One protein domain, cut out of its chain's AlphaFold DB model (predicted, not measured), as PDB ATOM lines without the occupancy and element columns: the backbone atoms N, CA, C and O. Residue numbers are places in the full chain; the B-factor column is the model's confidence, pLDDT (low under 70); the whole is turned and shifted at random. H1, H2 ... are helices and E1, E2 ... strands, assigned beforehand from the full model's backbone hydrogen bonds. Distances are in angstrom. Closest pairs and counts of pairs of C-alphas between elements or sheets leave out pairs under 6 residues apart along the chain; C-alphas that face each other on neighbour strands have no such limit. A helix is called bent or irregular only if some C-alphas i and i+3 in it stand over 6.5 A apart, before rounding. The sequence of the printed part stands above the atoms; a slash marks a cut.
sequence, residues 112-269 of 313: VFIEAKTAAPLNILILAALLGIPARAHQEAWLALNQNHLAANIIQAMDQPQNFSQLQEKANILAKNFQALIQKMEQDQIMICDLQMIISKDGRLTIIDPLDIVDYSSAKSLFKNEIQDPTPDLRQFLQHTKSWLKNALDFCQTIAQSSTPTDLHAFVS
ATOM      1  N   VAL A 112      55.360  50.908  81.479       92.00
ATOM      2  CA  VAL A 112      56.005  52.167  81.850       92.00
ATOM      3  C   VAL A 112      57.470  52.088  81.456       92.00
ATOM      4  O   VAL A 112      58.176  51.145  81.812       92.00
ATOM      5  N   PHE A 113      57.907  53.092  80.707       90.31
ATOM      6  CA  PHE A 113      59.303  53.286  80.352       90.31
ATOM      7  C   PHE A 113      60.072  53.866  81.543       90.31
ATOM      8  O   PHE A 113      59.612  54.809  82.187       90.31
ATOM      9  N   ILE A 114      61.237  53.304  81.837       88.75
ATOM     10  CA  ILE A 114      62.055  53.650  82.993       88.75
ATOM     11  C   ILE A 114      63.408  54.182  82.516       88.75
ATOM     12  O   ILE A 114      64.250  53.426  82.036       88.75
ATOM     13  N   GLU A 115      63.621  55.482  82.724       82.62
ATOM     14  CA  GLU A 115      64.891  56.201  82.496       82.62
ATOM     15  C   GLU A 115      65.306  57.004  83.750       82.62
ATOM     16  O   GLU A 115      66.056  57.978  83.707       82.62
ATOM     17  N   ALA A 116      64.791  56.624  84.920       74.81
ATOM     18  CA  ALA A 116      65.015  57.359  86.158       74.81
ATOM     19  C   ALA A 116      66.488  57.327  86.598       74.81
ATOM     20  O   ALA A 116      67.025  56.267  86.905       74.81
ATOM     21  N   LYS A 117      67.124  58.498  86.728       73.50
ATOM     22  CA  LYS A 117      68.525  58.618  87.182       73.50
ATOM     23  C   LYS A 117      68.696  58.666  88.709       73.50
ATOM     24  O   LYS A 117      69.820  58.673  89.201       73.50
ATOM     25  N   THR A 118      67.601  58.719  89.471       78.69
ATOM     26  CA  THR A 118      67.616  58.772  90.943       78.69
ATOM     27  C   THR A 118      66.538  57.867  91.543       78.69
ATOM     28  O   THR A 118      65.586  57.491  90.858       78.69
ATOM     29  N   ALA A 119      66.683  57.515  92.825       82.56
ATOM     30  CA  ALA A 119      65.815  56.543  93.496       82.56
ATOM     31  C   ALA A 119      64.337  56.971  93.557       82.56
ATOM     32  O   ALA A 119      63.456  56.157  93.325       82.56
ATOM     33  N   ALA A 120      64.039  58.246  93.821       84.25
ATOM     34  CA  ALA A 120      62.652  58.683  93.997       84.25
ATOM     35  C   ALA A 120      61.804  58.595  92.701       84.25
ATOM     36  O   ALA A 120      60.751  57.957  92.726       84.25
ATOM     37  N   PRO A 121      62.252  59.133  91.548       86.75
ATOM     38  CA  PRO A 121      61.651  58.856  90.245       86.75
ATOM     39  C   PRO A 121      61.533  57.363  89.939       86.75
ATOM     40  O   PRO A 121      60.481  56.921  89.493       86.75
ATOM     41  N   LEU A 122      62.577  56.575  90.210       89.69
ATOM     42  CA  LEU A 122      62.569  55.133  89.960       89.69
ATOM     43  C   LEU A 122      61.429  54.437  90.713       89.69
ATOM     44  O   LEU A 122      60.660  53.691  90.110       89.69
ATOM     45  N   ASN A 123      61.281  54.730  92.004       92.69
ATOM     46  CA  ASN A 123      60.268  54.118  92.858       92.69
ATOM     47  C   ASN A 123      58.848  54.427  92.373       92.69
ATOM     48  O   ASN A 123      58.019  53.525  92.244       92.69
ATOM     49  N   ILE A 124      58.580  55.693  92.042       92.38
ATOM     50  CA  ILE A 124      57.279  56.123  91.516       92.38
ATOM     51  C   ILE A 124      56.958  55.408  90.202       92.38
ATOM     52  O   ILE A 124      55.833  54.949  90.015       92.38
ATOM     53  N   LEU A 125      57.933  55.286  89.300       93.31
ATOM     54  CA  LEU A 125      57.713  54.637  88.010       93.31
ATOM     55  C   LEU A 125      57.508  53.125  88.133       93.31
ATOM     56  O   LEU A 125      56.658  52.582  87.430       93.31
ATOM     57  N   ILE A 126      58.220  52.453  89.044       95.88
ATOM     58  CA  ILE A 126      57.990  51.032  89.348       95.88
ATOM     59  C   ILE A 126      56.570  50.832  89.891       95.88
ATOM     60  O   ILE A 126      55.838  49.984  89.382       95.88
ATOM     61  N   LEU A 127      56.143  51.633  90.872       96.56
ATOM     62  CA  LEU A 127      54.787  51.546  91.423       96.56
ATOM     63  C   LEU A 127      53.724  51.798  90.349       96.56
ATOM     64  O   LEU A 127      52.784  51.012  90.224       96.56
ATOM     65  N   ALA A 128      53.899  52.844  89.536       95.69
ATOM     66  CA  ALA A 128      53.003  53.144  88.423       95.69
ATOM     67  C   ALA A 128      52.898  51.961  87.449       95.69
ATOM     68  O   ALA A 128      51.790  51.567  87.081       95.69
ATOM     69  N   ALA A 129      54.030  51.344  87.092       96.25
ATOM     70  CA  ALA A 129      54.067  50.188  86.204       96.25
ATOM     71  C   ALA A 129      53.245  49.018  86.754       96.25
ATOM     72  O   ALA A 129      52.346  48.519  86.077       96.25
ATOM     73  N   LEU A 130      53.515  48.606  87.995       97.44
ATOM     74  CA  LEU A 130      52.900  47.425  88.610       97.44
ATOM     75  C   LEU A 130      51.402  47.620  88.905       97.44
ATOM     76  O   LEU A 130      50.616  46.668  88.813       97.44
ATOM     77  N   LEU A 131      50.987  48.855  89.197       96.88
ATOM     78  CA  LEU A 131      49.581  49.233  89.370       96.88
ATOM     79  C   LEU A 131      48.855  49.476  88.035       96.88
ATOM     80  O   LEU A 131      47.640  49.651  88.027       96.88
ATOM     81  N   GLY A 132      49.566  49.467  86.903       95.12
ATOM     82  CA  GLY A 132      48.984  49.748  85.590       95.12
ATOM     83  C   GLY A 132      48.541  51.203  85.418       95.12
ATOM     84  O   GLY A 132      47.656  51.482  84.612       95.12
ATOM     85  N   ILE A 133      49.140  52.125  86.174       94.50
ATOM     86  CA  ILE A 133      48.882  53.560  86.078       94.50
ATOM     87  C   ILE A 133      49.745  54.119  84.938       94.50
ATOM     88  O   ILE A 133      50.972  53.999  84.989       94.50
ATOM     89  N   PRO A 134      49.149  54.739  83.903       88.81
ATOM     90  CA  PRO A 134      49.914  55.302  82.801       88.81
ATOM     91  C   PRO A 134      50.889  56.381  83.282       88.81
ATOM     92  O   PRO A 134      50.488  57.360  83.910       88.81
ATOM     93  N   ALA A 135      52.165  56.240  82.924       86.06
ATOM     94  CA  ALA A 135      53.185  57.252  83.159       86.06
ATOM     95  C   ALA A 135      53.931  57.535  81.850       86.06
ATOM     96  O   ALA A 135      54.533  56.640  81.255       86.06
ATOM     97  N   ARG A 136      53.904  58.794  81.394       74.00
ATOM     98  CA  ARG A 136      54.650  59.254  80.208       74.00
ATOM     99  C   ARG A 136      56.071  59.653  80.613       74.00
ATOM    100  O   ARG A 136      56.508  60.785  80.459       74.00
ATOM    101  N   ALA A 137      56.768  58.699  81.217       59.31
ATOM    102  CA  ALA A 137      58.015  58.922  81.939       59.31
ATOM    103  C   ALA A 137      59.265  59.048  81.056       59.31
ATOM    104  O   ALA A 137      60.363  59.219  81.574       59.31
ATOM    105  N   HIS A 138      59.099  59.000  79.735       63.06
ATOM    106  CA  HIS A 138      60.164  59.211  78.749       63.06
ATOM    107  C   HIS A 138      60.673  60.665  78.692       63.06
ATOM    108  O   HIS A 138      61.613  60.961  77.963       63.06
ATOM    109  N   GLN A 139      60.078  61.581  79.466       65.94
ATOM    110  CA  GLN A 139      60.591  62.931  79.686       65.94
ATOM    111  C   GLN A 139      60.752  63.183  81.188       65.94
ATOM    112  O   GLN A 139      59.761  63.274  81.916       65.94
ATOM    113  N   GLU A 140      61.990  63.385  81.656       70.50
ATOM    114  CA  GLU A 140      62.267  63.801  83.044       70.50
ATOM    115  C   GLU A 140      61.453  65.050  83.431       70.50
ATOM    116  O   GLU A 140      60.935  65.142  84.544       70.50
ATOM    117  N   ALA A 141      61.275  65.981  82.486       74.88
ATOM    118  CA  ALA A 141      60.458  67.178  82.664       74.88
ATOM    119  C   ALA A 141      58.971  66.854  82.871       74.88
ATOM    120  O   ALA A 141      58.335  67.444  83.745       74.88
ATOM    121  N   TRP A 142      58.415  65.897  82.115       82.19
ATOM    122  CA  TRP A 142      57.033  65.462  82.317       82.19
ATOM    123  C   TRP A 142      56.862  64.874  83.711       82.19
ATOM    124  O   TRP A 142      55.927  65.254  84.416       82.19
ATOM    125  N   LEU A 143      57.784  64.001  84.135       82.31
ATOM    126  CA  LEU A 143      57.722  63.414  85.467       82.31
ATOM    127  C   LEU A 143      57.810  64.502  86.538       82.31
ATOM    128  O   LEU A 143      56.962  64.517  87.417       82.31
ATOM    129  N   ALA A 144      58.742  65.452  86.428       80.81
ATOM    130  CA  ALA A 144      58.868  66.560  87.376       80.81
ATOM    131  C   ALA A 144      57.585  67.407  87.496       80.81
ATOM    132  O   ALA A 144      57.235  67.840  88.592       80.81
ATOM    133  N   LEU A 145      56.863  67.623  86.391       82.94
ATOM    134  CA  LEU A 145      55.611  68.390  86.377       82.94
ATOM    135  C   LEU A 145      54.395  67.588  86.865       82.94
ATOM    136  O   LEU A 145      53.450  68.170  87.393       82.94
ATOM    137  N   ASN A 146      54.404  66.263  86.697       86.81
ATOM    138  CA  ASN A 146      53.251  65.397  86.973       86.81
ATOM    139  C   ASN A 146      53.438  64.503  88.205       86.81
ATOM    140  O   ASN A 146      52.538  63.737  88.547       86.81
ATOM    141  N   GLN A 147      54.575  64.604  88.894       85.19
ATOM    142  CA  GLN A 147      54.957  63.708  89.984       85.19
ATOM    143  C   GLN A 147      53.911  63.646  91.096       85.19
ATOM    144  O   GLN A 147      53.547  62.557  91.522       85.19
ATOM    145  N   ASN A 148      53.390  64.798  91.530       87.25
ATOM    146  CA  ASN A 148      52.398  64.866  92.607       87.25
ATOM    147  C   ASN A 148      51.068  64.218  92.207       87.25
ATOM    148  O   ASN A 148      50.443  63.532  93.012       87.25
ATOM    149  N   HIS A 149      50.641  64.416  90.957       90.56
ATOM    150  CA  HIS A 149      49.424  63.794  90.447       90.56
ATOM    151  C   HIS A 149      49.594  62.275  90.329       90.56
ATOM    152  O   HIS A 149      48.743  61.516  90.786       90.56
ATOM    153  N   LEU A 150      50.730  61.830  89.786       91.62
ATOM    154  CA  LEU A 150      51.064  60.412  89.697       91.62
ATOM    155  C   LEU A 150      51.143  59.768  91.088       91.62
ATOM    156  O   LEU A 150      50.603  58.684  91.289       91.62
ATOM    157  N   ALA A 151      51.740  60.461  92.058       91.50
ATOM    158  CA  ALA A 151      51.822  60.019  93.443       91.50
ATOM    159  C   ALA A 151      50.441  59.840  94.087       91.50
ATOM    160  O   ALA A 151      50.181  58.807  94.701       91.50
ATOM    161  N   ALA A 152      49.538  60.807  93.906       92.56
ATOM    162  CA  ALA A 152      48.172  60.720  94.416       92.56
ATOM    163  C   ALA A 152      47.413  59.521  93.820       92.56
ATOM    164  O   ALA A 152      46.781  58.771  94.561       92.56
ATOM    165  N   ASN A 153      47.538  59.294  92.507       95.31
ATOM    166  CA  ASN A 153      46.915  58.148  91.839       95.31
ATOM    167  C   ASN A 153      47.476  56.812  92.351       95.31
ATOM    168  O   ASN A 153      46.723  55.855  92.524       95.31
ATOM    169  N   ILE A 154      48.788  56.742  92.607       96.31
ATOM    170  CA  ILE A 154      49.441  55.560  93.183       96.31
ATOM    171  C   ILE A 154      48.897  55.280  94.587       96.31
ATOM    172  O   ILE A 154      48.487  54.155  94.849       96.31
ATOM    173  N   ILE A 155      48.849  56.287  95.462       95.25
ATOM    174  CA  ILE A 155      48.322  56.144  96.831       95.25
ATOM    175  C   ILE A 155      46.872  55.656  96.789       95.25
ATOM    176  O   ILE A 155      46.558  54.609  97.349       95.25
ATOM    177  N   GLN A 156      46.018  56.335  96.018       95.69
ATOM    178  CA  GLN A 156      44.615  55.955  95.865       95.69
ATOM    179  C   GLN A 156      44.450  54.514  95.353       95.69
ATOM    180  O   GLN A 156      43.542  53.801  95.783       95.69
ATOM    181  N   ALA A 157      45.303  54.075  94.423       96.69
ATOM    182  CA  ALA A 157      45.257  52.717  93.902       96.69
ATOM    183  C   ALA A 157      45.706  51.680  94.942       96.69
ATOM    184  O   ALA A 157      45.082  50.622  95.016       96.69
ATOM    185  N   MET A 158      46.742  51.967  95.739       96.00
ATOM    186  CA  MET A 158      47.238  51.071  96.794       96.00
ATOM    187  C   MET A 158      46.276  50.951  97.979       96.00
ATOM    188  O   MET A 158      46.222  49.893  98.595       96.00
ATOM    189  N   ASP A 159      45.475  51.977  98.269       94.12
ATOM    190  CA  ASP A 159      44.472  51.931  99.345       94.12
ATOM    191  C   ASP A 159      43.348  50.910  99.080       94.12
ATOM    192  O   ASP A 159      42.599  50.543  99.986       94.12
ATOM    193  N   GLN A 160      43.233  50.402  97.848       96.19
ATOM    194  CA  GLN A 160      42.343  49.291  97.524       96.19
ATOM    195  C   GLN A 160      43.024  47.949  97.863       96.19
ATOM    196  O   GLN A 160      44.010  47.592  97.209       96.19
ATOM    197  N   PRO A 161      42.483  47.134  98.797       94.31
ATOM    198  CA  PRO A 161      43.155  45.916  99.271       94.31
ATOM    199  C   PRO A 161      43.527  44.920  98.164       94.31
ATOM    200  O   PRO A 161      44.593  44.307  98.198       94.31
ATOM    201  N   GLN A 162      42.667  44.781  97.148       96.19
ATOM    202  CA  GLN A 162      42.921  43.902  96.006       96.19
ATOM    203  C   GLN A 162      44.127  44.368  95.178       96.19
ATOM    204  O   GLN A 162      44.957  43.548  94.786       96.19
ATOM    205  N   ASN A 163      44.249  45.674  94.933       96.69
ATOM    206  CA  ASN A 163      45.362  46.228  94.167       96.69
ATOM    207  C   ASN A 163      46.671  46.112  94.940       96.69
ATOM    208  O   ASN A 163      47.689  45.790  94.336       96.69
ATOM    209  N   PHE A 164      46.650  46.332  96.259       97.19
ATOM    210  CA  PHE A 164      47.840  46.181  97.095       97.19
ATOM    211  C   PHE A 164      48.364  44.741  97.089       97.19
ATOM    212  O   PHE A 164      49.548  44.517  96.845       97.19
ATOM    213  N   SER A 165      47.478  43.753  97.244       96.62
ATOM    214  CA  SER A 165      47.870  42.340  97.172       96.62
ATOM    215  C   SER A 165      48.455  41.971  95.801       96.62
ATOM    216  O   SER A 165      49.512  41.342  95.721       96.62
ATOM    217  N   GLN A 166      47.836  42.433  94.707       97.31
ATOM    218  CA  GLN A 166      48.375  42.230  93.358       97.31
ATOM    219  C   GLN A 166      49.709  42.954  93.144       97.31
ATOM    220  O   GLN A 166      50.590  42.434  92.462       97.31
ATOM    221  N   LEU A 167      49.870  44.154  93.703       97.88
ATOM    222  CA  LEU A 167      51.115  44.911  93.656       97.88
ATOM    223  C   LEU A 167      52.252  44.114  94.309       97.88
ATOM    224  O   LEU A 167      53.314  43.995  93.703       97.88
ATOM    225  N   GLN A 168      52.026  43.514  95.480       97.75
ATOM    226  CA  GLN A 168      53.017  42.668  96.156       97.75
ATOM    227  C   GLN A 168      53.403  41.440  95.316       97.75
ATOM    228  O   GLN A 168      54.584  41.107  95.198       97.75
ATOM    229  N   GLU A 169      52.427  40.770  94.695       97.69
ATOM    230  CA  GLU A 169      52.680  39.621  93.818       97.69
ATOM    231  C   GLU A 169      53.530  40.015  92.601       97.69
ATOM    232  O   GLU A 169      54.566  39.407  92.322       97.69
ATOM    233  N   LYS A 170      53.139  41.086  91.905       98.25
ATOM    234  CA  LYS A 170      53.866  41.575  90.728       98.25
ATOM    235  C   LYS A 170      55.250  42.115  91.092       98.25
ATOM    236  O   LYS A 170      56.194  41.925  90.328       98.25
ATOM    237  N   ALA A 171      55.404  42.736  92.263       98.25
ATOM    238  CA  ALA A 171      56.699  43.178  92.772       98.25
ATOM    239  C   ALA A 171      57.632  41.995  93.064       98.25
ATOM    240  O   ALA A 171      58.813  42.061  92.732       98.25
ATOM    241  N   ASN A 172      57.111  40.880  93.587       98.00
ATOM    242  CA  ASN A 172      57.880  39.642  93.739       98.00
ATOM    243  C   ASN A 172      58.365  39.082  92.392       98.00
ATOM    244  O   ASN A 172      59.503  38.620  92.287       98.00
ATOM    245  N   ILE A 173      57.522  39.120  91.355       98.06
ATOM    246  CA  ILE A 173      57.906  38.712  89.992       98.06
ATOM    247  C   ILE A 173      59.012  39.630  89.459       98.06
ATOM    248  O   ILE A 173      60.051  39.150  89.003       98.06
ATOM    249  N   LEU A 174      58.823  40.945  89.563       98.19
ATOM    250  CA  LEU A 174      59.792  41.928  89.089       98.19
ATOM    251  C   LEU A 174      61.128  41.842  89.844       98.19
ATOM    252  O   LEU A 174      62.183  41.915  89.216       98.19
ATOM    253  N   ALA A 175      61.109  41.604  91.159       98.38
ATOM    254  CA  ALA A 175      62.313  41.376  91.958       98.38
ATOM    255  C   ALA A 175      63.119  40.177  91.432       98.38
ATOM    256  O   ALA A 175      64.325  40.285  91.219       98.38
ATOM    257  N   LYS A 176      62.456  39.049  91.135       98.00
ATOM    258  CA  LYS A 176      63.118  37.881  90.524       98.00
ATOM    259  C   LYS A 176      63.716  38.217  89.156       98.00
ATOM    260  O   LYS A 176      64.827  37.785  88.864       98.00
ATOM    261  N   ASN A 177      63.021  39.017  88.347       97.44
ATOM    262  CA  ASN A 177      63.513  39.450  87.037       97.44
ATOM    263  C   ASN A 177      64.752  40.354  87.149       97.44
ATOM    264  O   ASN A 177      65.723  40.138  86.424       97.44
ATOM    265  N   PHE A 178      64.768  41.319  88.077       97.81
ATOM    266  CA  PHE A 178      65.959  42.131  88.346       97.81
ATOM    267  C   PHE A 178      67.123  41.282  88.853       97.81
ATOM    268  O   PHE A 178      68.243  41.430  88.369       97.81
ATOM    269  N   GLN A 179      66.863  40.362  89.785       97.94
ATOM    270  CA  GLN A 179      67.883  39.454  90.300       97.94
ATOM    271  C   GLN A 179      68.493  38.602  89.179       97.94
ATOM    272  O   GLN A 179      69.717  38.535  89.069       97.94
ATOM    273  N   ALA A 180      67.660  38.002  88.324       97.50
ATOM    274  CA  ALA A 180      68.114  37.205  87.187       97.50
ATOM    275  C   ALA A 180      68.925  38.042  86.187       97.50
ATOM    276  O   ALA A 180      69.971  37.594  85.721       97.50
ATOM    277  N   LEU A 181      68.490  39.273  85.893       96.88
ATOM    278  CA  LEU A 181      69.229  40.180  85.017       96.88
ATOM    279  C   LEU A 181      70.611  40.522  85.587       96.88
ATOM    280  O   LEU A 181      71.605  40.407  84.872       96.88
ATOM    281  N   ILE A 182      70.682  40.916  86.862       96.25
ATOM    282  CA  ILE A 182      71.943  41.264  87.532       96.25
ATOM    283  C   ILE A 182      72.899  40.069  87.498       96.25
ATOM    284  O   ILE A 182      74.034  40.213  87.047       96.25
ATOM    285  N   GLN A 183      72.426  38.888  87.908       96.69
ATOM    286  CA  GLN A 183      73.223  37.659  87.899       96.69
ATOM    287  C   GLN A 183      73.742  37.337  86.501       96.69
ATOM    288  O   GLN A 183      74.908  36.987  86.340       96.69
ATOM    289  N   LYS A 184      72.900  37.502  85.478       96.69
ATOM    290  CA  LYS A 184      73.276  37.243  84.094       96.69
ATOM    291  C   LYS A 184      74.321  38.229  83.571       96.69
ATOM    292  O   LYS A 184      75.279  37.806  82.940       96.69
ATOM    293  N   MET A 185      74.172  39.528  83.843       95.19
ATOM    294  CA  MET A 185      75.182  40.544  83.497       95.19
ATOM    295  C   MET A 185      76.528  40.264  84.171       95.19
ATOM    296  O   MET A 185      77.570  40.391  83.534       95.19
ATOM    297  N   GLU A 186      76.509  39.838  85.435       94.31
ATOM    298  CA  GLU A 186      77.719  39.442  86.157       94.31
ATOM    299  C   GLU A 186      78.326  38.152  85.587       94.31
ATOM    300  O   GLU A 186      79.539  38.080  85.414       94.31
ATOM    301  N   GLN A 187      77.517  37.153  85.234       96.12
ATOM    302  CA  GLN A 187      77.993  35.910  84.620       96.12
ATOM    303  C   GLN A 187      78.631  36.151  83.248       96.12
ATOM    304  O   GLN A 187      79.723  35.649  82.984       96.12
ATOM    305  N   ASP A 188      77.965  36.924  82.391       96.12
ATOM    306  CA  ASP A 188      78.436  37.220  81.037       96.12
ATOM    307  C   ASP A 188      79.557  38.279  81.033       96.12
ATOM    308  O   ASP A 188      80.137  38.544  79.983       96.12
ATOM    309  N   GLN A 189      79.880  38.863  82.197       93.81
ATOM    310  CA  GLN A 189      80.863  39.939  82.370       93.81
ATOM    311  C   GLN A 189      80.589  41.139  81.450       93.81
ATOM    312  O   GLN A 189      81.514  41.750  80.918       93.81
ATOM    313  N   ILE A 190      79.316  41.518  81.289       93.44
ATOM    314  CA  ILE A 190      78.921  42.667  80.465       93.44
ATOM    315  C   ILE A 190      78.194  43.743  81.268       93.44
ATOM    316  O   ILE A 190      77.563  43.481  82.294       93.44
ATOM    317  N   MET A 191      78.217  44.967  80.748       91.56
ATOM    318  CA  MET A 191      77.342  46.053  81.175       91.56
ATOM    319  C   MET A 191      76.687  46.730  79.979       91.56
ATOM    320  O   MET A 191      77.276  46.830  78.906       91.56
ATOM    321  N   ILE A 192      75.465  47.210  80.187       91.50
ATOM    322  CA  ILE A 192      74.696  47.939  79.181       91.50
ATOM    323  C   ILE A 192      74.813  49.422  79.505       91.50
ATOM    324  O   ILE A 192      74.435  49.859  80.597       91.50
ATOM    325  N   CYS A 193      75.363  50.187  78.571       87.81
ATOM    326  CA  CYS A 193      75.458  51.628  78.698       87.81
ATOM    327  C   CYS A 193      74.082  52.261  78.487       87.81
ATOM    328  O   CYS A 193      73.387  51.936  77.529       87.81
ATOM    329  N   ASP A 194      73.735  53.188  79.379       85.38
ATOM    330  CA  ASP A 194      72.447  53.886  79.419       85.38
ATOM    331  C   ASP A 194      71.271  52.919  79.451       85.38
ATOM    332  O   ASP A 194      70.361  52.994  78.641       85.38
ATOM    333  N   LEU A 195      71.322  51.980  80.402       89.06
ATOM    334  CA  LEU A 195      70.275  50.986  80.583       89.06
ATOM    335  C   LEU A 195      68.903  51.657  80.741       89.06
ATOM    336  O   LEU A 195      68.639  52.341  81.732       89.06
ATOM    337  N   GLN A 196      68.036  51.396  79.770       90.94
ATOM    338  CA  GLN A 196      66.642  51.807  79.744       90.94
ATOM    339  C   GLN A 196      65.754  50.573  79.625       90.94
ATOM    340  O   GLN A 196      66.147  49.529  79.091       90.94
ATOM    341  N   MET A 197      64.554  50.658  80.199       93.19
ATOM    342  CA  MET A 197      63.691  49.487  80.339       93.19
ATOM    343  C   MET A 197      62.220  49.844  80.197       93.19
ATOM    344  O   MET A 197      61.800  50.949  80.523       93.19
ATOM    345  N   ILE A 198      61.420  48.868  79.789       94.19
ATOM    346  CA  ILE A 198      59.967  48.877  79.913       94.19
ATOM    347  C   ILE A 198      59.589  47.848  80.975       94.19
ATOM    348  O   ILE A 198      60.034  46.700  80.925       94.19
ATOM    349  N   ILE A 199      58.752  48.255  81.926       95.75
ATOM    350  CA  ILE A 199      58.129  47.352  82.894       95.75
ATOM    351  C   ILE A 199      56.648  47.246  82.541       95.75
ATOM    352  O   ILE A 199      55.926  48.248  82.558       95.75
ATOM    353  N   SER A 200      56.187  46.043  82.201       94.31
ATOM    354  CA  SER A 200      54.766  45.790  81.963       94.31
ATOM    355  C   SER A 200      54.008  45.560  83.271       94.31
ATOM    356  O   SER A 200      54.583  45.260  84.318       94.31
ATOM    357  N   LYS A 201      52.679  45.707  83.215       93.94
ATOM    358  CA  LYS A 201      51.782  45.650  84.387       93.94
ATOM    359  C   LYS A 201      51.821  44.344  85.188       93.94
ATOM    360  O   LYS A 201      51.257  44.274  86.272       93.94
ATOM    361  N   ASP A 202      52.386  43.296  84.610       94.25
ATOM    362  CA  ASP A 202      52.561  41.959  85.176       94.25
ATOM    363  C   ASP A 202      53.941  41.769  85.835       94.25
ATOM    364  O   ASP A 202      54.249  40.682  86.311       94.25
ATOM    365  N   GLY A 203      54.777  42.812  85.879       92.94
ATOM    366  CA  GLY A 203      56.116  42.755  86.466       92.94
ATOM    367  C   GLY A 203      57.176  42.155  85.540       92.94
ATOM    368  O   GLY A 203      58.306  41.914  85.973       92.94
ATOM    369  N   ARG A 204      56.856  41.922  84.259       94.81
ATOM    370  CA  ARG A 204      57.872  41.584  83.260       94.81
ATOM    371  C   ARG A 204      58.672  42.834  82.900       94.81
ATOM    372  O   ARG A 204      58.131  43.914  82.678       94.81
ATOM    373  N   LEU A 205      59.980  42.647  82.843       95.94
ATOM    374  CA  LEU A 205      60.969  43.666  82.534       95.94
ATOM    375  C   LEU A 205      61.519  43.406  81.135       95.94
ATOM    376  O   LEU A 205      61.753  42.256  80.763       95.94
ATOM    377  N   THR A 206      61.703  44.461  80.349       97.06
ATOM    378  CA  THR A 206      62.263  44.367  79.001       97.06
ATOM    379  C   THR A 206      63.230  45.512  78.734       97.06
ATOM    380  O   THR A 206      62.878  46.673  78.899       97.06
ATOM    381  N   ILE A 207      64.456  45.186  78.341       96.12
ATOM    382  CA  ILE A 207      65.512  46.128  77.971       96.12
ATOM    383  C   ILE A 207      65.190  46.728  76.601       96.12
ATOM    384  O   ILE A 207      64.807  46.016  75.668       96.12
ATOM    385  N   ILE A 208      65.385  48.037  76.490       93.81
ATOM    386  CA  ILE A 208      65.216  48.817  75.265       93.81
ATOM    387  C   ILE A 208      66.305  49.889  75.202       93.81
ATOM    388  O   ILE A 208      66.904  50.201  76.228       93.81
ATOM    389  N   ASP A 209      66.563  50.429  74.012       90.50
ATOM    390  CA  ASP A 209      67.479  51.555  73.800       90.50
ATOM    391  C   ASP A 209      68.856  51.419  74.489       90.50
ATOM    392  O   ASP A 209      69.284  52.317  75.216       90.50
ATOM    393  N   PRO A 210      69.578  50.291  74.314       91.69
ATOM    394  CA  PRO A 210      70.963  50.225  74.751       91.69
ATOM    395  C   PRO A 210      71.814  51.208  73.939       91.69
ATOM    396  O   PRO A 210      71.794  51.199  72.707       91.69
ATOM    397  N   LEU A 211      72.629  52.009  74.624       87.75
ATOM    398  CA  LEU A 211      73.545  52.943  73.966       87.75
ATOM    399  C   LEU A 211      74.864  52.286  73.540       87.75
ATOM    400  O   LEU A 211      75.493  52.717  72.574       87.75
ATOM    401  N   ASP A 212      75.308  51.283  74.294       90.00
ATOM    402  CA  ASP A 212      76.474  50.443  74.009       90.00
ATOM    403  C   ASP A 212      76.431  49.206  74.918       90.00
ATOM    404  O   ASP A 212      75.706  49.179  75.920       90.00
ATOM    405  N   ILE A 213      77.255  48.210  74.610       92.31
ATOM    406  CA  ILE A 213      77.491  47.051  75.470       92.31
ATOM    407  C   ILE A 213      78.991  46.937  75.676       92.31
ATOM    408  O   ILE A 213      79.754  46.861  74.713       92.31
ATOM    409  N   VAL A 214      79.406  46.934  76.937       91.31
ATOM    410  CA  VAL A 214      80.817  46.955  77.316       91.31
ATOM    411  C   VAL A 214      81.180  45.750  78.166       91.31
ATOM    412  O   VAL A 214      80.349  45.221  78.905       91.31
ATOM    413  N   ASP A 215      82.440  45.348  78.095       89.62
ATOM    414  CA  ASP A 215      83.021  44.381  79.020       89.62
ATOM    415  C   ASP A 215      83.137  44.986  80.430       89.62
ATOM    416  O   ASP A 215      83.583  46.123  80.608       89.62
ATOM    417  N   TYR A 216      82.749  44.223  81.450       83.12
ATOM    418  CA  TYR A 216      82.674  44.682  82.840       83.12
ATOM    419  C   TYR A 216      84.050  45.076  83.402       83.12
ATOM    420  O   TYR A 216      84.169  46.034  84.169       83.12
ATOM    421  N   SER A 217      85.101  44.345  83.024       81.81
ATOM    422  CA  SER A 217      86.448  44.515  83.578       81.81
ATOM    423  C   SER A 217      87.198  45.680  82.926       81.81
ATOM    424  O   SER A 217      87.769  46.560  83.587       81.81
ATOM    425  N   SER A 218      87.146  45.721  81.601       84.75
ATOM    426  CA  SER A 218      87.902  46.646  80.774       84.75
ATOM    427  C   SER A 218      87.117  47.902  80.429       84.75
ATOM    428  O   SER A 218      87.747  48.870  80.017       84.75
ATOM    429  N   ALA A 219      85.790  47.912  80.614       84.50
ATOM    430  CA  ALA A 219      84.875  48.970  80.181       84.50
ATOM    431  C   ALA A 219      85.038  49.349  78.694       84.50
ATOM    432  O   ALA A 219      84.749  50.478  78.299       84.50
ATOM    433  N   LYS A 220      85.498  48.401  77.866       86.88
ATOM    434  CA  LYS A 220      85.613  48.549  76.411       86.88
ATOM    435  C   LYS A 220      84.335  48.076  75.736       86.88
ATOM    436  O   LYS A 220      83.761  47.073  76.156       86.88
ATOM    437  N   SER A 221      83.908  48.788  74.692       88.44
ATOM    438  CA  SER A 221      82.779  48.364  73.857       88.44
ATOM    439  C   SER A 221      83.076  47.013  73.214       88.44
ATOM    440  O   SER A 221      84.192  46.766  72.762       88.44
ATOM    441  N   LEU A 222      82.060  46.156  73.154       90.56
ATOM    442  CA  LEU A 222      82.129  44.876  72.451       90.56
ATOM    443  C   LEU A 222      81.976  45.027  70.929       90.56
ATOM    444  O   LEU A 222      82.191  44.063  70.200       90.56
ATOM    445  N   PHE A 223      81.600  46.218  70.451       88.06
ATOM    446  CA  PHE A 223      81.253  46.473  69.047       88.06
ATOM    447  C   PHE A 223      82.156  47.505  68.376       88.06
ATOM    448  O   PHE A 223      82.253  47.540  67.151       88.06
ATOM    449  N   LYS A 224      82.815  48.368  69.155       82.50
ATOM    450  CA  LYS A 224      83.730  49.382  68.624       82.50
ATOM    451  C   LYS A 224      85.167  48.895  68.765       82.50
ATOM    452  O   LYS A 224      85.628  48.608  69.864       82.50
ATOM    453  N   ASN A 225      85.881  48.858  67.643       63.69
ATOM    454  CA  ASN A 225      87.282  48.428  67.576       63.69
ATOM    455  C   ASN A 225      88.272  49.464  68.134       63.69
ATOM    456  O   ASN A 225      89.454  49.159  68.299       63.69
ATOM    457  N   GLU A 226      87.828  50.695  68.397       61.16
ATOM    458  CA  GLU A 226      88.714  51.754  68.870       61.16
ATOM    459  C   GLU A 226      89.103  51.536  70.334       61.16
ATOM    460  O   GLU A 226      88.281  51.584  71.250       61.16
ATOM    461  N   ILE A 227      90.402  51.311  70.541       51.53
ATOM    462  CA  ILE A 227      91.057  51.170  71.842       51.53
ATOM    463  C   ILE A 227      91.177  52.562  72.476       51.53
ATOM    464  O   ILE A 227      92.272  53.095  72.630       51.53
ATOM    465  N   GLN A 228      90.060  53.200  72.805       57.12
ATOM    466  CA  GLN A 228      90.103  54.300  73.761       57.12
ATOM    467  C   GLN A 228      89.982  53.692  75.152       57.12
ATOM    468  O   GLN A 228      89.047  52.939  75.436       57.12
ATOM    469  N   ASP A 229      90.966  53.971  76.009       62.38
ATOM    470  CA  ASP A 229      90.851  53.597  77.411       62.38
ATOM    471  C   ASP A 229      89.569  54.218  77.975       62.38
ATOM    472  O   ASP A 229      89.290  55.397  77.728       62.38
ATOM    473  N   PRO A 230      88.763  53.438  78.714       65.25
ATOM    474  CA  PRO A 230      87.524  53.942  79.275       65.25
ATOM    475  C   PRO A 230      87.826  55.158  80.142       65.25
ATOM    476  O   PRO A 230      88.640  55.106  81.070       65.25
ATOM    477  N   THR A 231      87.139  56.258  79.860       69.62
ATOM    478  CA  THR A 231      87.256  57.455  80.682       69.62
ATOM    479  C   THR A 231      86.803  57.138  82.118       69.62
ATOM    480  O   THR A 231      85.938  56.276  82.327       69.62
ATOM    481  N   PRO A 232      87.346  57.822  83.141       69.88
ATOM    482  CA  PRO A 232      86.841  57.709  84.511       69.88
ATOM    483  C   PRO A 232      85.319  57.918  84.603       69.88
ATOM    484  O   PRO A 232      84.646  57.212  85.355       69.88
ATOM    485  N   ASP A 233      84.777  58.806  83.765       74.94
ATOM    486  CA  ASP A 233      83.342  59.084  83.652       74.94
ATOM    487  C   ASP A 233      82.541  57.845  83.227       74.94
ATOM    488  O   ASP A 233      81.482  57.573  83.796       74.94
ATOM    489  N   LEU A 234      83.050  57.053  82.272       75.25
ATOM    490  CA  LEU A 234      82.402  55.811  81.850       75.25
ATOM    491  C   LEU A 234      82.372  54.796  82.996       75.25
ATOM    492  O   LEU A 234      81.331  54.207  83.270       75.25
ATOM    493  N   ARG A 235      83.475  54.622  83.735       78.00
ATOM    494  CA  ARG A 235      83.504  53.691  84.879       78.00
ATOM    495  C   ARG A 235      82.532  54.105  85.985       78.00
ATOM    496  O   ARG A 235      81.829  53.252  86.525       78.00
ATOM    497  N   GLN A 236      82.451  55.398  86.296       80.75
ATOM    498  CA  GLN A 236      81.478  55.912  87.263       80.75
ATOM    499  C   GLN A 236      80.039  55.683  86.784       80.75
ATOM    500  O   GLN A 236      79.175  55.259  87.551       80.75
ATOM    501  N   PHE A 237      79.780  55.913  85.501       79.25
ATOM    502  CA  PHE A 237      78.477  55.678  84.892       79.25
ATOM    503  C   PHE A 237      78.041  54.206  84.964       79.25
ATOM    504  O   PHE A 237      76.895  53.896  85.305       79.25
ATOM    505  N   LEU A 238      78.970  53.286  84.719       80.69
ATOM    506  CA  LEU A 238      78.740  51.856  84.883       80.69
ATOM    507  C   LEU A 238      78.400  51.509  86.341       80.69
ATOM    508  O   LEU A 238      77.401  50.836  86.606       80.69
ATOM    509  N   GLN A 239      79.148  52.042  87.310       84.00
ATOM    510  CA  GLN A 239      78.831  51.866  88.732       84.00
ATOM    511  C   GLN A 239      77.440  52.405  89.089       84.00
ATOM    512  O   GLN A 239      76.704  51.744  89.823       84.00
ATOM    513  N   HIS A 240      77.041  53.554  88.538       84.75
ATOM    514  CA  HIS A 240      75.692  54.087  88.725       84.75
ATOM    515  C   HIS A 240      74.620  53.135  88.182       84.75
ATOM    516  O   HIS A 240      73.627  52.906  88.866       84.75
ATOM    517  N   THR A 241      74.837  52.524  87.013       86.00
ATOM    518  CA  THR A 241      73.908  51.537  86.430       86.00
ATOM    519  C   THR A 241      73.755  50.309  87.332       86.00
ATOM    520  O   THR A 241      72.641  49.844  87.578       86.00
ATOM    521  N   LYS A 242      74.858  49.815  87.911       87.31
ATOM    522  CA  LYS A 242      74.825  48.696  88.867       87.31
ATOM    523  C   LYS A 242      74.061  49.054  90.143       87.31
ATOM    524  O   LYS A 242      73.232  48.270  90.602       87.31
ATOM    525  N   SER A 243      74.330  50.227  90.713       89.31
ATOM    526  CA  SER A 243      73.615  50.714  91.898       89.31
ATOM    527  C   SER A 243      72.131  50.916  91.614       89.31
ATOM    528  O   SER A 243      71.296  50.573  92.443       89.31
ATOM    529  N   TRP A 244      71.790  51.411  90.426       90.06
ATOM    530  CA  TRP A 244      70.411  51.589  89.991       90.06
ATOM    531  C   TRP A 244      69.641  50.263  89.945       90.06
ATOM    532  O   TRP A 244      68.567  50.169  90.537       90.06
ATOM    533  N   LEU A 245      70.219  49.219  89.340       93.19
ATOM    534  CA  LEU A 245      69.618  47.880  89.294       93.19
ATOM    535  C   LEU A 245      69.390  47.297  90.695       93.19
ATOM    536  O   LEU A 245      68.337  46.720  90.963       93.19
ATOM    537  N   LYS A 246      70.363  47.467  91.599       94.25
ATOM    538  CA  LYS A 246      70.244  47.015  92.993       94.25
ATOM    539  C   LYS A 246      69.152  47.767  93.747       94.25
ATOM    540  O   LYS A 246      68.309  47.135  94.364       94.25
ATOM    541  N   ASN A 247      69.101  49.091  93.614       93.56
ATOM    542  CA  ASN A 247      68.052  49.897  94.235       93.56
ATOM    543  C   ASN A 247      66.656  49.499  93.727       93.56
ATOM    544  O   ASN A 247      65.715  49.441  94.513       93.56
ATOM    545  N   ALA A 248      66.518  49.201  92.428       95.69
ATOM    546  CA  ALA A 248      65.264  48.714  91.858       95.69
ATOM    547  C   ALA A 248      64.853  47.358  92.458       95.69
ATOM    548  O   ALA A 248      63.692  47.178  92.831       95.69
ATOM    549  N   LEU A 249      65.804  46.426  92.591       97.56
ATOM    550  CA  LEU A 249      65.597  45.129  93.238       97.56
ATOM    551  C   LEU A 249      65.160  45.286  94.703       97.56
ATOM    552  O   LEU A 249      64.119  44.749  95.084       97.56
ATOM    553  N   ASP A 250      65.918  46.041  95.496       97.25
ATOM    554  CA  ASP A 250      65.664  46.253  96.927       97.25
ATOM    555  C   ASP A 250      64.297  46.915  97.155       97.25
ATOM    556  O   ASP A 250      63.547  46.558  98.068       97.25
ATOM    557  N   PHE A 251      63.921  47.849  96.279       97.44
ATOM    558  CA  PHE A 251      62.610  48.477  96.342       97.44
ATOM    559  C   PHE A 251      61.478  47.500  95.994       97.44
ATOM    560  O   PHE A 251      60.472  47.457  96.700       97.44
ATOM    561  N   CYS A 252      61.644  46.648  94.976       98.19
ATOM    562  CA  CYS A 252      60.662  45.600  94.674       98.19
ATOM    563  C   CYS A 252      60.490  44.620  95.847       98.19
ATOM    564  O   CYS A 252      59.369  44.214  96.152       98.19
ATOM    565  N   GLN A 253      61.579  44.276  96.542       98.12
ATOM    566  CA  GLN A 253      61.523  43.451  97.752       98.12
ATOM    567  C   GLN A 253      60.801  44.170  98.896       98.12
ATOM    568  O   GLN A 253      59.992  43.554  99.586       98.12
ATOM    569  N   THR A 254      61.027  45.476  99.049       97.81
ATOM    570  CA  THR A 254      60.324  46.306 100.036       97.81
ATOM    571  C   THR A 254      58.819  46.316  99.770       97.81
ATOM    572  O   THR A 254      58.040  46.081 100.692       97.81
ATOM    573  N   ILE A 255      58.389  46.496  98.515       98.06
ATOM    574  CA  ILE A 255      56.971  46.400  98.131       98.06
ATOM    575  C   ILE A 255      56.407  45.030  98.511       98.06
ATOM    576  O   ILE A 255      55.386  44.950  99.187       98.06
ATOM    577  N   ALA A 256      57.089  43.955  98.115       97.00
ATOM    578  CA  ALA A 256      56.647  42.588  98.368       97.00
ATOM    579  C   ALA A 256      56.514  42.236  99.862       97.00
ATOM    580  O   ALA A 256      55.696  41.388 100.211       97.00
ATOM    581  N   GLN A 257      57.319  42.859 100.725       96.94
ATOM    582  CA  GLN A 257      57.367  42.599 102.169       96.94
ATOM    583  C   GLN A 257      56.543  43.593 102.999       96.94
ATOM    584  O   GLN A 257      56.376  43.392 104.201       96.94
ATOM    585  N   SER A 258      56.037  44.665 102.381       96.88
ATOM    586  CA  SER A 258      55.243  45.685 103.073       96.88
ATOM    587  C   SER A 258      53.967  45.074 103.636       96.88
ATOM    588  O   SER A 258      53.296  44.308 102.952       96.88
ATOM    589  N   SER A 259      53.616  45.407 104.875       94.81
ATOM    590  CA  SER A 259      52.408  44.875 105.520       94.81
ATOM    591  C   SER A 259      51.180  45.714 105.191       94.81
ATOM    592  O   SER A 259      50.066  45.195 105.151       94.81
ATOM    593  N   THR A 260      51.377  47.011 104.945       94.94
ATOM    594  CA  THR A 260      50.303  47.961 104.651       94.94
ATOM    595  C   THR A 260      50.682  48.914 103.511       94.94
ATOM    596  O   THR A 260      51.869  49.169 103.300       94.94
ATOM    597  N   PRO A 261      49.699  49.500 102.797       93.75
ATOM    598  CA  PRO A 261      49.954  50.564 101.820       93.75
ATOM    599  C   PRO A 261      50.754  51.740 102.394       93.75
ATOM    600  O   PRO A 261      51.643  52.275 101.729       93.75
ATOM    601  N   THR A 262      50.498  52.096 103.656       92.94
ATOM    602  CA  THR A 262      51.153  53.210 104.353       92.94
ATOM    603  C   THR A 262      52.668  53.041 104.452       92.94
ATOM    604  O   THR A 262      53.388  54.037 104.374       92.94
ATOM    605  N   ASP A 263      53.166  51.802 104.537       92.00
ATOM    606  CA  ASP A 263      54.606  51.498 104.547       92.00
ATOM    607  C   ASP A 263      55.294  52.017 103.270       92.00
ATOM    608  O   ASP A 263      56.473  52.379 103.279       92.00
ATOM    609  N   LEU A 264      54.536  52.110 102.170       93.75
ATOM    610  CA  LEU A 264      55.021  52.558 100.871       93.75
ATOM    611  C   LEU A 264      54.854  54.061 100.627       93.75
ATOM    612  O   LEU A 264      55.494  54.598  99.721       93.75
ATOM    613  N   HIS A 265      54.058  54.776 101.430       90.44
ATOM    614  CA  HIS A 265      53.748  56.194 101.189       90.44
ATOM    615  C   HIS A 265      54.997  57.086 101.185       90.44
ATOM    616  O   HIS A 265      55.073  58.037 100.403       90.44
ATOM    617  N   ALA A 266      56.010  56.757 101.991       86.94
ATOM    618  CA  ALA A 266      57.279  57.486 102.034       86.94
ATOM    619  C   ALA A 266      58.071  57.415 100.713       86.94
ATOM    620  O   ALA A 266      58.846  58.321 100.418       86.94
ATOM    621  N   PHE A 267      57.861  56.377  99.896       88.25
ATOM    622  CA  PHE A 267      58.542  56.206  98.608       88.25
ATOM    623  C   PHE A 267      57.837  56.926  97.454       88.25
ATOM    624  O   PHE A 267      58.440  57.138  96.403       88.25
ATOM    625  N   VAL A 268      56.575  57.309  97.660       85.06
ATOM    626  CA  VAL A 268      55.781  58.101  96.710       85.06
ATOM    627  C   VAL A 268      55.825  59.592  97.056       85.06
ATOM    628  O   VAL A 268      55.715  60.451  96.183       85.06
ATOM    629  N   SER A 269      56.017  59.899  98.340       69.38
ATOM    630  CA  SER A 269      56.093  61.257  98.868       69.38
ATOM    631  C   SER A 269      57.453  61.866  98.560       69.38
ATOM    632  O   SER A 269      58.452  61.567  99.210       69.38
TER     633      SER A 269
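What this domain is: This is residues 112 to 269 of the 313 residues of an uncharacterized protein of Candidatus Berkiella cookevillensis (UniProt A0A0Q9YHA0). What does the model look like? Two long helices, H3 and H4, run opposite ways as a narrow V; near its closed end H1 packs on both, H2 and H5 pack on H1, and a small sheet, E1 E3 E4, lies along H1. Toward the open end lie the strand pair E2 E5 and the long loop of residues 216 to 231. What is it made of? The printed part has 158 residues, with five named helices and five named strands in the order E1 H1 H2 H3 E2 E3 E4 E5 H4 H5, mostly helix, both sheets antiparallel. It is compact, with a radius of gyration of the C-alphas of 16.6 A, and spans 55 by 32 by 21 A.

How they stand to each other: Which strands are neighbours? E1, residues 112 to 114, and E3, residues 196 to 199, are antiparallel, with N 112 and O 199 2.9 A apart. E3 and E4, residues 205 to 208, form a hairpin, with N 198 and O 206 2.8 A apart. E2, residues 190 to 193, and E5, residues 212 to 215, are antiparallel, with N 191 and O 214 2.8 A apart. What is the hub? H1, residues 119 to 131, is on the sheet E1 E3 E4, and the closest C-alphas of H1 and E1 are Ala 129 and Val 112, 5.2 A. It touches H2, residues 140 to 158, at Ala 128 and Ile 154, 6.4 A, and H5, residues 262 to 268, at Ile 124 and Val 268, 5.8 A. How do the long helices stand? H3, residues 161 to 187, touches H4, residues 232 to 257, opposite ways at a shallow tilt of 34.7 degrees, only just short of steep; their closest C-alphas are Gln 168 and Ala 256, 4.3 A. H1 touches H3 at Leu 130 and Leu 167, 5.9 A, and H4 at Asn 123 and Phe 251, 7.0 A. Are the helix backbones whole? Every O i to N i+4 pair is within hydrogen-bond range in H1, H3 and H4, against 13 of 15 in H2 and 0 of 3 in H5, where 3 of 4 O i to N i+3 pairs are.

Where its parts are: Where are the ends? E1 begins at C-alpha 112, (56.005, 52.167, 81.850), and H5 ends at C-alpha 268, (55.781, 58.101, 96.710). How long are the helices? H1 measures 18.3 A, H2 24.0 A, H3 39.1 A and H4 37.5 A. H2 and H5 are irregular: C-alphas 145 and 148 are 7.8 A apart, and C-alphas 263 and 266 7.0 A.

The domain as a whole: How far does it reach? The two C-alphas farthest apart, those of Pro 161 and Ile 227, are 55.4 A apart; the printed part has no cut. Where is it uncertain? The link from E5 to H4 is long, and pLDDT is under 70 at residues 137 to 139, 225 to 232 and 269.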